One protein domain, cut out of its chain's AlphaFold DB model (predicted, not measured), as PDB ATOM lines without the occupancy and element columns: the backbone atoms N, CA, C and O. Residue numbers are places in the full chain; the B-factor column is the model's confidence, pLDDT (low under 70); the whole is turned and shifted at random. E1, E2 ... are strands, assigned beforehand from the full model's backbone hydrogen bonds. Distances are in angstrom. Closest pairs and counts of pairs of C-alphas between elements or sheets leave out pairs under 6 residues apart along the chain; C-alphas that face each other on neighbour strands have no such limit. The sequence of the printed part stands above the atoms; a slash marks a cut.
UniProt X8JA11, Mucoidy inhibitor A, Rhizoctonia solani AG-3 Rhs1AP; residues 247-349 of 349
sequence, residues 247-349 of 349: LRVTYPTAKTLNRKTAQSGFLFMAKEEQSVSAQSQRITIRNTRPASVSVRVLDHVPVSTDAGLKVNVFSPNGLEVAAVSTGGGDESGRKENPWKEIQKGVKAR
ATOM      1  N   LEU A 247     146.107 186.927 142.986       91.94
ATOM      2  CA  LEU A 247     144.871 187.539 143.461       91.94
ATOM      3  C   LEU A 247     144.970 187.775 144.971       91.94
ATOM      4  O   LEU A 247     144.808 186.859 145.779       91.94
ATOM      5  N   ARG A 248     145.227 189.023 145.373       93.56
ATOM      6  CA  ARG A 248     145.339 189.383 146.794       93.56
ATOM      7  C   ARG A 248     143.980 189.769 147.355       93.56
ATOM      8  O   ARG A 248     143.350 190.697 146.849       93.56
ATOM      9  N   VAL A 249     143.565 189.076 148.409       95.06
ATOM     10  CA  VAL A 249     142.321 189.338 149.135       95.06
ATOM     11  C   VAL A 249     142.634 190.160 150.381       95.06
ATOM     12  O   VAL A 249     143.665 189.971 151.017       95.06
ATOM     13  N   THR A 250     141.761 191.102 150.718       93.44
ATOM     14  CA  THR A 250     141.812 191.842 151.981       93.44
ATOM     15  C   THR A 250     140.422 191.846 152.596       93.44
ATOM     16  O   THR A 250     139.468 192.322 151.968       93.44
ATOM     17  N   TYR A 251     140.326 191.309 153.813       92.75
ATOM     18  CA  TYR A 251     139.078 191.133 154.551       92.75
ATOM     19  C   TYR A 251     139.174 191.792 155.945       92.75
ATOM     20  O   TYR A 251     139.379 191.122 156.951       92.75
ATOM     21  N   PRO A 252     139.077 193.134 156.039       91.69
ATOM     22  CA  PRO A 252     139.119 193.840 157.317       91.69
ATOM     23  C   PRO A 252     137.936 193.462 158.217       91.69
ATOM     24  O   PRO A 252     136.882 193.057 157.734       91.69
ATOM     25  N   THR A 253     138.079 193.683 159.524       87.56
ATOM     26  CA  THR A 253     136.998 193.483 160.497       87.56
ATOM     27  C   THR A 253     135.737 194.264 160.116       87.56
ATOM     28  O   THR A 253     135.808 195.443 159.750       87.56
ATOM     29  N   ALA A 254     134.583 193.603 160.238       85.56
ATOM     30  CA  ALA A 254     133.278 194.187 159.965       85.56
ATOM     31  C   ALA A 254     133.056 195.467 160.777       85.56
ATOM     32  O   ALA A 254     133.356 195.538 161.972       85.56
ATOM     33  N   LYS A 255     132.487 196.484 160.130       84.06
ATOM     34  CA  LYS A 255     132.074 197.717 160.802       84.06
ATOM     35  C   LYS A 255     130.615 197.591 161.213       84.06
ATOM     36  O   LYS A 255     129.762 197.386 160.352       84.06
ATOM     37  N   THR A 256     130.333 197.765 162.500       82.00
ATOM     38  CA  THR A 256     128.969 197.737 163.044       82.00
ATOM     39  C   THR A 256     128.543 199.140 163.441       82.00
ATOM     40  O   THR A 256     129.199 199.792 164.251       82.00
ATOM     41  N   LEU A 257     127.427 199.600 162.886       78.19
ATOM     42  CA  LEU A 257     126.777 200.848 163.253       78.19
ATOM     43  C   LEU A 257     125.459 200.525 163.957       78.19
ATOM     44  O   LEU A 257     124.532 200.006 163.340       78.19
ATOM     45  N   ASN A 258     125.365 200.848 165.243       78.62
ATOM     46  CA  ASN A 258     124.140 200.666 166.014       78.62
ATOM     47  C   ASN A 258     123.361 201.980 166.059       78.62
ATOM     48  O   ASN A 258     123.875 202.992 166.533       78.62
ATOM     49  N   ARG A 259     122.111 201.959 165.598       71.06
ATOM     50  CA  ARG A 259     121.185 203.087 165.678       71.06
ATOM     51  C   ARG A 259     119.933 202.662 166.438       71.06
ATOM     52  O   ARG A 259     119.114 201.900 165.930       71.06
ATOM     53  N   LYS A 260     119.758 203.195 167.647       59.84
ATOM     54  CA  LYS A 260     118.496 203.080 168.386       59.84
ATOM     55  C   LYS A 260     117.537 204.152 167.881       59.84
ATOM     56  O   LYS A 260     117.888 205.328 167.892       59.84
ATOM     57  N   THR A 261     116.357 203.751 167.420       56.84
ATOM     58  CA  THR A 261     115.299 204.685 167.021       56.84
ATOM     59  C   THR A 261     114.113 204.455 167.947       56.84
ATOM     60  O   THR A 261     113.531 203.376 167.952       56.84
ATOM     61  N   ALA A 262     113.767 205.449 168.761       52.75
ATOM     62  CA  ALA A 262     112.536 205.404 169.540       52.75
ATOM     63  C   ALA A 262     111.400 205.921 168.650       52.75
ATOM     64  O   ALA A 262     111.345 207.117 168.368       52.75
ATOM     65  N   GLN A 263     110.514 205.040 168.183       51.03
ATOM     66  CA  GLN A 263     109.242 205.491 167.625       51.03
ATOM     67  C   GLN A 263     108.301 205.790 168.792       51.03
ATOM     68  O   GLN A 263     107.901 204.898 169.533       51.03
ATOM     69  N   SER A 264     107.975 207.069 168.985       45.62
ATOM     70  CA  SER A 264     106.881 207.456 169.873       45.62
ATOM     71  C   SER A 264     105.574 207.142 169.151       45.62
ATOM     72  O   SER A 264     105.244 207.805 168.169       45.62
ATOM     73  N   GLY A 265     104.850 206.119 169.605       47.94
ATOM     74  CA  GLY A 265     103.480 205.881 169.163       47.94
ATOM     75  C   GLY A 265     102.582 207.056 169.557       47.94
ATOM     76  O   GLY A 265     102.735 207.629 170.638       47.94
ATOM     77  N   PHE A 266     101.653 207.436 168.679       50.75
ATOM     78  CA  PHE A 266     100.513 208.239 169.107       50.75
ATOM     79  C   PHE A 266      99.657 207.359 170.026       50.75
ATOM     80  O   PHE A 266      99.218 206.292 169.607       50.75
ATOM     81  N   LEU A 267      99.419 207.858 171.242       45.62
ATOM     82  CA  LEU A 267      98.693 207.253 172.366       45.62
ATOM     83  C   LEU A 267      99.572 206.503 173.394       45.62
ATOM     84  O   LEU A 267     100.343 205.605 173.089       45.62
ATOM     85  N   PHE A 268      99.407 206.935 174.643       50.28
ATOM     86  CA  PHE A 268     100.147 206.698 175.889       50.28
ATOM     87  C   PHE A 268     100.342 205.244 176.388       50.28
ATOM     88  O   PHE A 268     100.368 205.034 177.599       50.28
ATOM     89  N   MET A 269     100.521 204.230 175.537       52.38
ATOM     90  CA  MET A 269     100.870 202.877 176.001       52.38
ATOM     91  C   MET A 269     101.877 202.192 175.066       52.38
ATOM     92  O   MET A 269     101.627 202.041 173.879       52.38
ATOM     93  N   ALA A 270     102.989 201.748 175.663       50.12
ATOM     94  CA  ALA A 270     104.138 201.037 175.086       50.12
ATOM     95  C   ALA A 270     105.058 201.853 174.148       50.12
ATOM     96  O   ALA A 270     104.798 202.064 172.968       50.12
ATOM     97  N   LYS A 271     106.220 202.252 174.685       53.12
ATOM     98  CA  LYS A 271     107.372 202.710 173.900       53.12
ATOM     99  C   LYS A 271     108.062 201.474 173.313       53.12
ATOM    100  O   LYS A 271     108.839 200.822 174.006       53.12
ATOM    101  N   GLU A 272     107.758 201.135 172.068       57.72
ATOM    102  CA  GLU A 272     108.452 200.056 171.363       57.72
ATOM    103  C   GLU A 272     109.815 200.577 170.872       57.72
ATOM    104  O   GLU A 272     109.913 201.397 169.956       57.72
ATOM    105  N   GLU A 273     110.893 200.177 171.550       62.09
ATOM    106  CA  GLU A 273     112.251 200.560 171.161       62.09
ATOM    107  C   GLU A 273     112.749 199.664 170.024       62.09
ATOM    108  O   GLU A 273     113.162 198.526 170.239       62.09
ATOM    109  N   GLN A 274     112.767 200.198 168.803       64.88
ATOM    110  CA  GLN A 274     113.379 199.519 167.666       64.88
ATOM    111  C   GLN A 274     114.879 199.837 167.607       64.88
ATOM    112  O   GLN A 274     115.314 200.971 167.374       64.88
ATOM    113  N   SER A 275     115.703 198.810 167.816       69.62
ATOM    114  CA  SER A 275     117.152 198.888 167.627       69.62
ATOM    115  C   SER A 275     117.518 198.370 166.240       69.62
ATOM    116  O   SER A 275     117.246 197.219 165.912       69.62
ATOM    117  N   VAL A 276     118.161 199.210 165.428       76.75
ATOM    118  CA  VAL A 276     118.651 198.837 164.098       76.75
ATOM    119  C   VAL A 276     120.174 198.771 164.146       76.75
ATOM    120  O   VAL A 276     120.830 199.765 164.451       76.75
ATOM    121  N   SER A 277     120.747 197.608 163.837       79.31
ATOM    122  CA  SER A 277     122.193 197.439 163.671       79.31
ATOM    123  C   SER A 277     122.514 197.228 162.195       79.31
ATOM    124  O   SER A 277     121.943 196.347 161.556       79.31
ATOM    125  N   ALA A 278     123.405 198.049 161.646       81.81
ATOM    126  CA  ALA A 278     123.911 197.906 160.289       81.81
ATOM    127  C   ALA A 278     125.349 197.386 160.340       81.81
ATOM    128  O   ALA A 278     126.235 198.050 160.878       81.81
ATOM    129  N   GLN A 279     125.581 196.208 159.764       84.69
ATOM    130  CA  GLN A 279     126.918 195.639 159.610       84.69
ATOM    131  C   GLN A 279     127.390 195.802 158.167       84.69
ATOM    132  O   GLN A 279     126.664 195.494 157.224       84.69
ATOM    133  N   SER A 280     128.611 196.304 157.995       85.81
ATOM    134  CA  SER A 280     129.251 196.472 156.694       85.81
ATOM    135  C   SER A 280     130.563 195.705 156.658       85.81
ATOM    136  O   SER A 280     131.487 195.993 157.424       85.81
ATOM    137  N   GLN A 281     130.634 194.750 155.733       88.19
ATOM    138  CA  GLN A 281     131.827 193.975 155.432       88.19
ATOM    139  C   GLN A 281     132.359 194.387 154.058       88.19
ATOM    140  O   GLN A 281     131.623 194.391 153.072       88.19
ATOM    141  N   ARG A 282     133.641 194.766 153.988       90.00
ATOM    142  CA  ARG A 282     134.293 195.146 152.728       90.00
ATOM    143  C   ARG A 282     135.246 194.044 152.305       90.00
ATOM    144  O   ARG A 282     136.188 193.760 153.026       90.00
ATOM    145  N   ILE A 283     135.053 193.502 151.110       91.56
ATOM    146  CA  ILE A 283     135.949 192.513 150.507       91.56
ATOM    147  C   ILE A 283     136.689 193.212 149.368       91.56
ATOM    148  O   ILE A 283     136.055 193.744 148.460       91.56
ATOM    149  N   THR A 284     138.020 193.255 149.429       92.19
ATOM    150  CA  THR A 284     138.842 193.836 148.352       92.19
ATOM    151  C   THR A 284     139.659 192.735 147.697       92.19
ATOM    152  O   THR A 284     140.396 192.036 148.386       92.19
ATOM    153  N   ILE A 285     139.537 192.584 146.377       93.81
ATOM    154  CA  ILE A 285     140.298 191.607 145.590       93.81
ATOM    155  C   ILE A 285     141.122 192.378 144.565       93.81
ATOM    156  O   ILE A 285     140.575 193.043 143.686       93.81
ATOM    157  N   ARG A 286     142.449 192.304 144.683       93.31
ATOM    158  CA  ARG A 286     143.382 192.944 143.755       93.31
ATOM    159  C   ARG A 286     143.953 191.903 142.801       93.31
ATOM    160  O   ARG A 286     144.685 191.015 143.233       93.31
ATOM    161  N   ASN A 287     143.652 192.054 141.512       92.75
ATOM    162  CA  ASN A 287     144.235 191.238 140.454       92.75
ATOM    163  C   ASN A 287     145.566 191.836 139.974       92.75
ATOM    164  O   ASN A 287     145.613 193.002 139.590       92.75
ATOM    165  N   THR A 288     146.636 191.042 140.016       90.38
ATOM    166  CA  THR A 288     147.965 191.404 139.485       90.38
ATOM    167  C   THR A 288     148.339 190.638 138.214       90.38
ATOM    168  O   THR A 288     149.425 190.843 137.677       90.38
ATOM    169  N   ARG A 289     147.442 189.782 137.705       85.88
ATOM    170  CA  ARG A 289     147.623 189.060 136.440       85.88
ATOM    171  C   ARG A 289     147.484 190.010 135.243       85.88
ATOM    172  O   ARG A 289     146.705 190.962 135.312       85.88
ATOM    173  N   PRO A 290     148.150 189.710 134.114       83.75
ATOM    174  CA  PRO A 290     147.935 190.438 132.863       83.75
ATOM    175  C   PRO A 290     146.532 190.191 132.280       83.75
ATOM    176  O   PRO A 290     145.985 191.043 131.585       83.75
ATOM    177  N   ALA A 291     145.927 189.038 132.586       83.62
ATOM    178  CA  ALA A 291     144.593 188.664 132.136       83.62
ATOM    179  C   ALA A 291     143.499 189.053 133.148       83.62
ATOM    180  O   ALA A 291     143.673 188.973 134.369       83.62
ATOM    181  N   SER A 292     142.327 189.427 132.626       85.06
ATOM    182  CA  SER A 292     141.117 189.606 133.435       85.06
ATOM    183  C   SER A 292     140.549 188.250 133.850       85.06
ATOM    184  O   SER A 292     140.436 187.350 133.024       85.06
ATOM    185  N   VAL A 293     140.164 188.120 135.120       87.06
ATOM    186  CA  VAL A 293     139.672 186.869 135.714       87.06
ATOM    187  C   VAL A 293     138.293 187.094 136.325       87.06
ATOM    188  O   VAL A 293     138.051 188.135 136.933       87.06
ATOM    189  N   SER A 294     137.397 186.112 136.180       89.44
ATOM    190  CA  SER A 294     136.112 186.104 136.881       89.44
ATOM    191  C   SER A 294     136.248 185.380 138.221       89.44
ATOM    192  O   SER A 294     136.540 184.185 138.240       89.44
ATOM    193  N   VAL A 295     135.976 186.070 139.328       92.31
ATOM    194  CA  VAL A 295     136.055 185.509 140.687       92.31
ATOM    195  C   VAL A 295     134.656 185.309 141.267       92.31
ATOM    196  O   VAL A 295     133.780 186.166 141.144       92.31
ATOM    197  N   ARG A 296     134.448 184.157 141.902       93.75
ATOM    198  CA  ARG A 296     133.251 183.797 142.658       93.75
ATOM    199  C   ARG A 296     133.523 183.982 144.148       93.75
ATOM    200  O   ARG A 296     134.384 183.309 144.703       93.75
ATOM    201  N   VAL A 297     132.810 184.895 144.790       93.25
ATOM    202  CA  VAL A 297     132.958 185.218 146.211       93.25
ATOM    203  C   VAL A 297     131.818 184.574 146.987       93.25
ATOM    204  O   VAL A 297     130.653 184.820 146.688       93.25
ATOM    205  N   LEU A 298     132.164 183.744 147.963       92.44
ATOM    206  CA  LEU A 298     131.222 183.132 148.889       92.44
ATOM    207  C   LEU A 298     131.435 183.758 150.262       92.44
ATOM    208  O   LEU A 298     132.529 183.670 150.818       92.44
ATOM    209  N   ASP A 299     130.396 184.373 150.802       88.81
ATOM    210  CA  ASP A 299     130.391 184.872 152.172       88.81
ATOM    211  C   ASP A 299     129.031 184.567 152.793       88.81
ATOM    212  O   ASP A 299     128.058 184.275 152.100       88.81
ATOM    213  N   HIS A 300     128.963 184.584 154.110       85.56
ATOM    214  CA  HIS A 300     127.726 184.278 154.799       85.56
ATOM    215  C   HIS A 300     126.913 185.544 155.091       85.56
ATOM    216  O   HIS A 300     127.433 186.646 155.269       85.56
ATOM    217  N   VAL A 301     125.600 185.376 155.180       82.44
ATOM    218  CA  VAL A 301     124.707 186.420 155.677       82.44
ATOM    219  C   VAL A 301     124.065 185.890 156.953       82.44
ATOM    220  O   VAL A 301     123.542 184.774 156.929       82.44
ATOM    221  N   PRO A 302     124.110 186.638 158.072       81.25
ATOM    222  CA  PRO A 302     123.428 186.234 159.292       81.25
ATOM    223  C   PRO A 302     121.945 185.974 159.024       81.25
ATOM    224  O   PRO A 302     121.292 186.737 158.313       81.25
ATOM    225  N   VAL A 303     121.404 184.914 159.614       83.69
ATOM    226  CA  VAL A 303     119.983 184.575 159.503       83.69
ATOM    227  C   VAL A 303     119.376 184.636 160.894       83.69
ATOM    228  O   VAL A 303     119.998 184.193 161.857       83.69
ATOM    229  N   SER A 304     118.190 185.229 161.013       81.88
ATOM    230  CA  SER A 304     117.526 185.331 162.308       81.88
ATOM    231  C   SER A 304     116.930 183.993 162.732       81.88
ATOM    232  O   SER A 304     116.275 183.326 161.930       81.88
ATOM    233  N   THR A 305     117.111 183.641 164.000       83.31
ATOM    234  CA  THR A 305     116.394 182.548 164.670       83.31
ATOM    235  C   THR A 305     115.136 183.031 165.391       83.31
ATOM    236  O   THR A 305     114.265 182.221 165.694       83.31
ATOM    237  N   ASP A 306     115.021 184.338 165.638       81.75
ATOM    238  CA  ASP A 306     113.964 184.933 166.451       81.75
ATOM    239  C   ASP A 306     112.982 185.730 165.592       81.75
ATOM    240  O   ASP A 306     113.375 186.553 164.761       81.75
ATOM    241  N   ALA A 307     111.683 185.557 165.852       75.88
ATOM    242  CA  ALA A 307     110.622 186.250 165.118       75.88
ATOM    243  C   ALA A 307     110.692 187.787 165.247       75.88
ATOM    244  O   ALA A 307     110.222 188.501 164.365       75.88
ATOM    245  N   GLY A 308     111.295 188.296 166.330       76.81
ATOM    246  CA  GLY A 308     111.474 189.731 166.574       76.81
ATOM    247  C   GLY A 308     112.682 190.361 165.874       76.81
ATOM    248  O   GLY A 308     112.820 191.582 165.887       76.81
ATOM    249  N   LEU A 309     113.566 189.563 165.264       76.06
ATOM    250  CA  LEU A 309     114.784 190.055 164.626       76.06
ATOM    251  C   LEU A 309     114.710 189.806 163.117       76.06
ATOM    252  O   LEU A 309     114.621 188.676 162.648       76.06
ATOM    253  N   LYS A 310     114.724 190.887 162.333       80.50
ATOM    254  CA  LYS A 310     114.659 190.825 160.870       80.50
ATOM    255  C   LYS A 310     116.010 191.199 160.277       80.50
ATOM    256  O   LYS A 310     116.495 192.305 160.505       80.50
ATOM    257  N   VAL A 311     116.593 190.299 159.488       82.31
ATOM    258  CA  VAL A 311     117.842 190.554 158.758       82.31
ATOM    259  C   VAL A 311     117.526 190.846 157.296       82.31
ATOM    260  O   VAL A 311     116.812 190.082 156.656       82.31
ATOM    261  N   ASN A 312     118.068 191.946 156.769       81.38
ATOM    262  CA  ASN A 312     117.959 192.316 155.358       81.38
ATOM    263  C   ASN A 312     119.354 192.634 154.801       81.38
ATOM    264  O   ASN A 312     120.168 193.256 155.486       81.38
ATOM    265  N   VAL A 313     119.607 192.261 153.545       81.81
ATOM    266  CA  VAL A 313     120.825 192.640 152.814       81.81
ATOM    267  C   VAL A 313     120.544 193.918 152.034       81.81
ATOM    268  O   VAL A 313     119.678 193.939 151.166       81.81
ATOM    269  N   PHE A 314     121.266 194.994 152.353       78.88
ATOM    270  CA  PHE A 314     121.104 196.290 151.680       78.88
ATOM    271  C   PHE A 314     122.055 196.482 150.497       78.88
ATOM    272  O   PHE A 314     121.733 197.196 149.558       78.88
ATOM    273  N   SER A 315     123.246 195.888 150.556       79.00
ATOM    274  CA  SER A 315     124.256 195.977 149.506       79.00
ATOM    275  C   SER A 315     125.161 194.748 149.578       79.00
ATOM    276  O   SER A 315     125.590 194.402 150.679       79.00
ATOM    277  N   PRO A 316     125.527 194.139 148.440       75.25
ATOM    278  CA  PRO A 316     125.172 194.544 147.079       75.25
ATOM    279  C   PRO A 316     123.731 194.181 146.679       75.25
ATOM    280  O   PRO A 316     123.156 193.212 147.173       75.25
ATOM    281  N   ASN A 317     123.145 194.985 145.784       73.12
ATOM    282  CA  ASN A 317     121.760 194.822 145.342       73.12
ATOM    283  C   ASN A 317     121.545 193.460 144.673       73.12
ATOM    284  O   ASN A 317     122.361 193.006 143.875       73.12
ATOM    285  N   GLY A 318     120.405 192.841 144.968       68.94
ATOM    286  CA  GLY A 318     119.985 191.600 144.336       68.94
ATOM    287  C   GLY A 318     120.379 190.334 145.086       68.94
ATOM    288  O   GLY A 318     119.867 189.292 144.712       68.94
ATOM    289  N   LEU A 319     121.202 190.363 146.139       74.00
ATOM    290  CA  LEU A 319     121.367 189.203 147.031       74.00
ATOM    291  C   LEU A 319     120.189 189.135 148.014       74.00
ATOM    292  O   LEU A 319     119.879 190.116 148.682       74.00
ATOM    293  N   GLU A 320     119.527 187.981 148.094       67.06
ATOM    294  CA  GLU A 320     118.407 187.752 149.012       67.06
ATOM    295  C   GLU A 320     118.852 186.823 150.140       67.06
ATOM    296  O   GLU A 320     119.621 185.886 149.916       67.06
ATOM    297  N   VAL A 321     118.363 187.075 151.356       63.78
ATOM    298  CA  VAL A 321     118.563 186.162 152.486       63.78
ATOM    299  C   VAL A 321     117.681 184.940 152.251       63.78
ATOM    300  O   VAL A 321     116.470 185.084 152.093       63.78
ATOM    301  N   ALA A 322     118.267 183.742 152.222       58.28
ATOM    302  CA  ALA A 322     117.480 182.516 152.154       58.28
ATOM    303  C   ALA A 322     116.558 182.440 153.383       58.28
ATOM    304  O   ALA A 322     117.023 182.543 154.520       58.28
ATOM    305  N   ALA A 323     115.251 182.280 153.163       49.41
ATOM    306  CA  ALA A 323     114.304 182.086 154.253       49.41
ATOM    307  C   ALA A 323     114.641 180.781 154.991       49.41
ATOM    308  O   ALA A 323     114.813 179.733 154.363       49.41
ATOM    309  N   VAL A 324     114.737 180.834 156.321       47.06
ATOM    310  CA  VAL A 324     114.882 179.629 157.144       47.06
ATOM    311  C   VAL A 324     113.603 178.816 156.978       47.06
ATOM    312  O   VAL A 324     112.544 179.219 157.453       47.06
ATOM    313  N   SER A 325     113.680 177.675 156.296       40.69
ATOM    314  CA  SER A 325     112.609 176.685 156.325       40.69
ATOM    315  C   SER A 325     112.548 176.108 157.740       40.69
ATOM    316  O   SER A 325     113.348 175.246 158.106       40.69
ATOM    317  N   THR A 326     111.626 176.605 158.559       33.94
ATOM    318  CA  THR A 326     111.225 176.000 159.832       33.94
ATOM    319  C   THR A 326     110.479 174.695 159.550       33.94
ATOM    320  O   THR A 326     109.259 174.610 159.623       33.94
ATOM    321  N   GLY A 327     111.222 173.662 159.167       34.66
ATOM    322  CA  GLY A 327     110.707 172.318 158.946       34.66
ATOM    323  C   GLY A 327     111.840 171.321 159.110       34.66
ATOM    324  O   GLY A 327     112.789 171.337 158.332       34.66
ATOM    325  N   GLY A 328     111.762 170.487 160.148       40.41
ATOM    326  CA  GLY A 328     112.667 169.358 160.323       40.41
ATOM    327  C   GLY A 328     112.453 168.361 159.188       40.41
ATOM    328  O   GLY A 328     111.444 167.666 159.163       40.41
ATOM    329  N   GLY A 329     113.376 168.332 158.235       35.53
ATOM    330  CA  GLY A 329     113.350 167.412 157.105       35.53
ATOM    331  C   GLY A 329     114.653 167.513 156.327       35.53
ATOM    332  O   GLY A 329     114.979 168.589 155.838       35.53
ATOM    333  N   ASP A 330     115.388 166.400 156.303       36.41
ATOM    334  CA  ASP A 330     116.557 166.056 155.484       36.41
ATOM    335  C   ASP A 330     117.432 167.198 154.922       36.41
ATOM    336  O   ASP A 330     117.088 167.902 153.972       36.41
ATOM    337  N   GLU A 331     118.669 167.284 155.426       39.81
ATOM    338  CA  GLU A 331     119.746 168.152 154.915       39.81
ATOM    339  C   GLU A 331     120.197 167.834 153.471       39.81
ATOM    340  O   GLU A 331     121.002 168.572 152.903       39.81
ATOM    341  N   SER A 332     119.675 166.783 152.836       34.28
ATOM    342  CA  SER A 332     120.145 166.270 151.540       34.28
ATOM    343  C   SER A 332     119.677 167.064 150.307       34.28
ATOM    344  O   SER A 332     120.013 166.694 149.183       34.28
ATOM    345  N   GLY A 333     118.942 168.173 150.479       36.69
ATOM    346  CA  GLY A 333     118.312 168.895 149.362       36.69
ATOM    347  C   GLY A 333     118.287 170.425 149.437       36.69
ATOM    348  O   GLY A 333     117.438 171.038 148.785       36.69
ATOM    349  N   ARG A 334     119.167 171.086 150.210       50.56
ATOM    350  CA  ARG A 334     119.218 172.565 150.219       50.56
ATOM    351  C   ARG A 334     119.623 173.092 148.836       50.56
ATOM    352  O   ARG A 334     120.783 173.010 148.445       50.56
ATOM    353  N   LYS A 335     118.660 173.663 148.102       56.12
ATOM    354  CA  LYS A 335     118.912 174.392 146.850       56.12
ATOM    355  C   LYS A 335     119.878 175.542 147.135       56.12
ATOM    356  O   LYS A 335     119.528 176.481 147.845       56.12
ATOM    357  N   GLU A 336     121.093 175.454 146.600       67.12
ATOM    358  CA  GLU A 336     122.068 176.538 146.693       67.12
ATOM    359  C   GLU A 336     121.543 177.796 145.986       67.12
ATOM    360  O   GLU A 336     120.941 177.716 144.911       67.12
ATOM    361  N   ASN A 337     121.817 178.971 146.558       75.12
ATOM    362  CA  ASN A 337     121.477 180.234 145.912       75.12
ATOM    363  C   ASN A 337     122.248 180.388 144.584       75.12
ATOM    364  O   ASN A 337     123.444 180.069 144.518       75.12
ATOM    365  N   PRO A 338     121.594 180.891 143.519       82.50
ATOM    366  CA  PRO A 338     122.253 181.117 142.241       82.50
ATOM    367  C   PRO A 338     123.309 182.220 142.364       82.50
ATOM    368  O   PRO A 338     123.117 183.208 143.071       82.50
ATOM    369  N   TRP A 339     124.409 182.072 141.626       83.88
ATOM    370  CA  TRP A 339     125.451 183.095 141.530       83.88
ATOM    371  C   TRP A 339     124.902 184.375 140.895       83.88
ATOM    372  O   TRP A 339     124.376 184.331 139.782       83.88
ATOM    373  N   LYS A 340     125.085 185.517 141.565       85.62
ATOM    374  CA  LYS A 340     124.667 186.831 141.061       85.62
ATOM    375  C   LYS A 340     125.883 187.670 140.702       85.62
ATOM    376  O   LYS A 340     126.852 187.727 141.453       85.62
ATOM    377  N   GLU A 341     125.857 188.289 139.527       85.56
ATOM    378  CA  GLU A 341     126.909 189.211 139.108       85.56
ATOM    379  C   GLU A 341     126.719 190.548 139.824       85.56
ATOM    380  O   GLU A 341     125.686 191.197 139.681       85.56
ATOM    381  N   ILE A 342     127.703 190.924 140.642       84.69
ATOM    382  CA  ILE A 342     127.644 192.124 141.486       84.69
ATOM    383  C   ILE A 342     128.464 193.262 140.877       84.69
ATOM    384  O   ILE A 342     128.086 194.429 140.941       84.69
ATOM    385  N   GLN A 343     129.609 192.913 140.297       83.12
ATOM    386  CA  GLN A 343     130.495 193.805 139.560       83.12
ATOM    387  C   GLN A 343     131.047 193.033 138.364       83.12
ATOM    388  O   GLN A 343     131.057 191.802 138.371       83.12
ATOM    389  N   LYS A 344     131.543 193.743 137.347       83.25
ATOM    390  CA  LYS A 344     132.150 193.116 136.166       83.25
ATOM    391  C   LYS A 344     133.251 192.137 136.595       83.25
ATOM    392  O   LYS A 344     134.257 192.554 137.163       83.25
ATOM    393  N   GLY A 345     133.059 190.848 136.312       81.62
ATOM    394  CA  GLY A 345     134.013 189.791 136.679       81.62
ATOM    395  C   GLY A 345     133.954 189.334 138.143       81.62
ATOM    396  O   GLY A 345     134.790 188.535 138.556       81.62
ATOM    397  N   VAL A 346     132.976 189.783 138.934       85.12
ATOM    398  CA  VAL A 346     132.765 189.327 140.315       85.12
ATOM    399  C   VAL A 346     131.339 188.819 140.479       85.12
ATOM    400  O   VAL A 346     130.365 189.569 140.375       85.12
ATOM    401  N   LYS A 347     131.228 187.527 140.782       88.19
ATOM    402  CA  LYS A 347     129.964 186.880 141.136       88.19
ATOM    403  C   LYS A 347     129.952 186.604 142.630       88.19
ATOM    404  O   LYS A 347     130.964 186.159 143.158       88.19
ATOM    405  N   ALA A 348     128.828 186.834 143.293       85.69
ATOM    406  CA  ALA A 348     128.661 186.533 144.707       85.69
ATOM    407  C   ALA A 348     127.414 185.683 144.943       85.69
ATOM    408  O   ALA A 348     126.468 185.719 144.145       85.69
ATOM    409  N   ARG A 349     127.436 184.916 146.027       82.75
ATOM    410  CA  ARG A 349     126.267 184.242 146.584       82.75
ATOM    411  C   ARG A 349     126.399 184.144 148.095       82.75
ATOM    412  O   ARG A 349     127.560 184.131 148.563       82.75
TER     413      ARG A 349
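This is residues 247 to 349 of the 349 residues of the protein "Mucoidy inhibitor A" of Rhizoctonia solani AG-3 Rhs1AP (UniProt X8JA11). With little regular structure, the printed part is a long, thin two-stranded ribbon, E1 and E2 going out, E3 and E4 returning, with a small mixed sheet, E5 E7 E6, towards the E1 and E4 end. Residues 265 to 270 and 327 to 333 stick out. The 103 residues include seven named strands, E1 to E7, no named helix: all strand, with 34 residues in them. It is only just loose, close to extended, radius of gyration of the C-alphas 18.8 A, spanning 66 by 36 by 21 A.

E1, residues 247 to 250, begins at C-alpha (144.871, 187.539, 143.461). E2, 255 to 262, and E3, 273 to 280, each measure 22.7 A. E4 is 284 to 287, E5 295 to 297, E6 340 to 343; E7, 346 to 348, ends at C-alpha (128.661, 186.533, 144.707).

Within hydrogen-bond range are N 250 and O 284, 2.9 A, in antiparallel E1 and E4; N 257 and O 278, 2.8 A, in hairpin E2 and E3; N 297 and O 347, 2.8 A, in parallel E5 and E7; N 346 and O 343, 2.8 A, in hairpin E6 and E7.

The farthest C-alphas, Phe 268 and Pro 290, are 66.3 A apart. The printed part has no cut. E5 to E6 is a long link. Residues 260 to 275, 318 and 320 to 336 have pLDDT under 70.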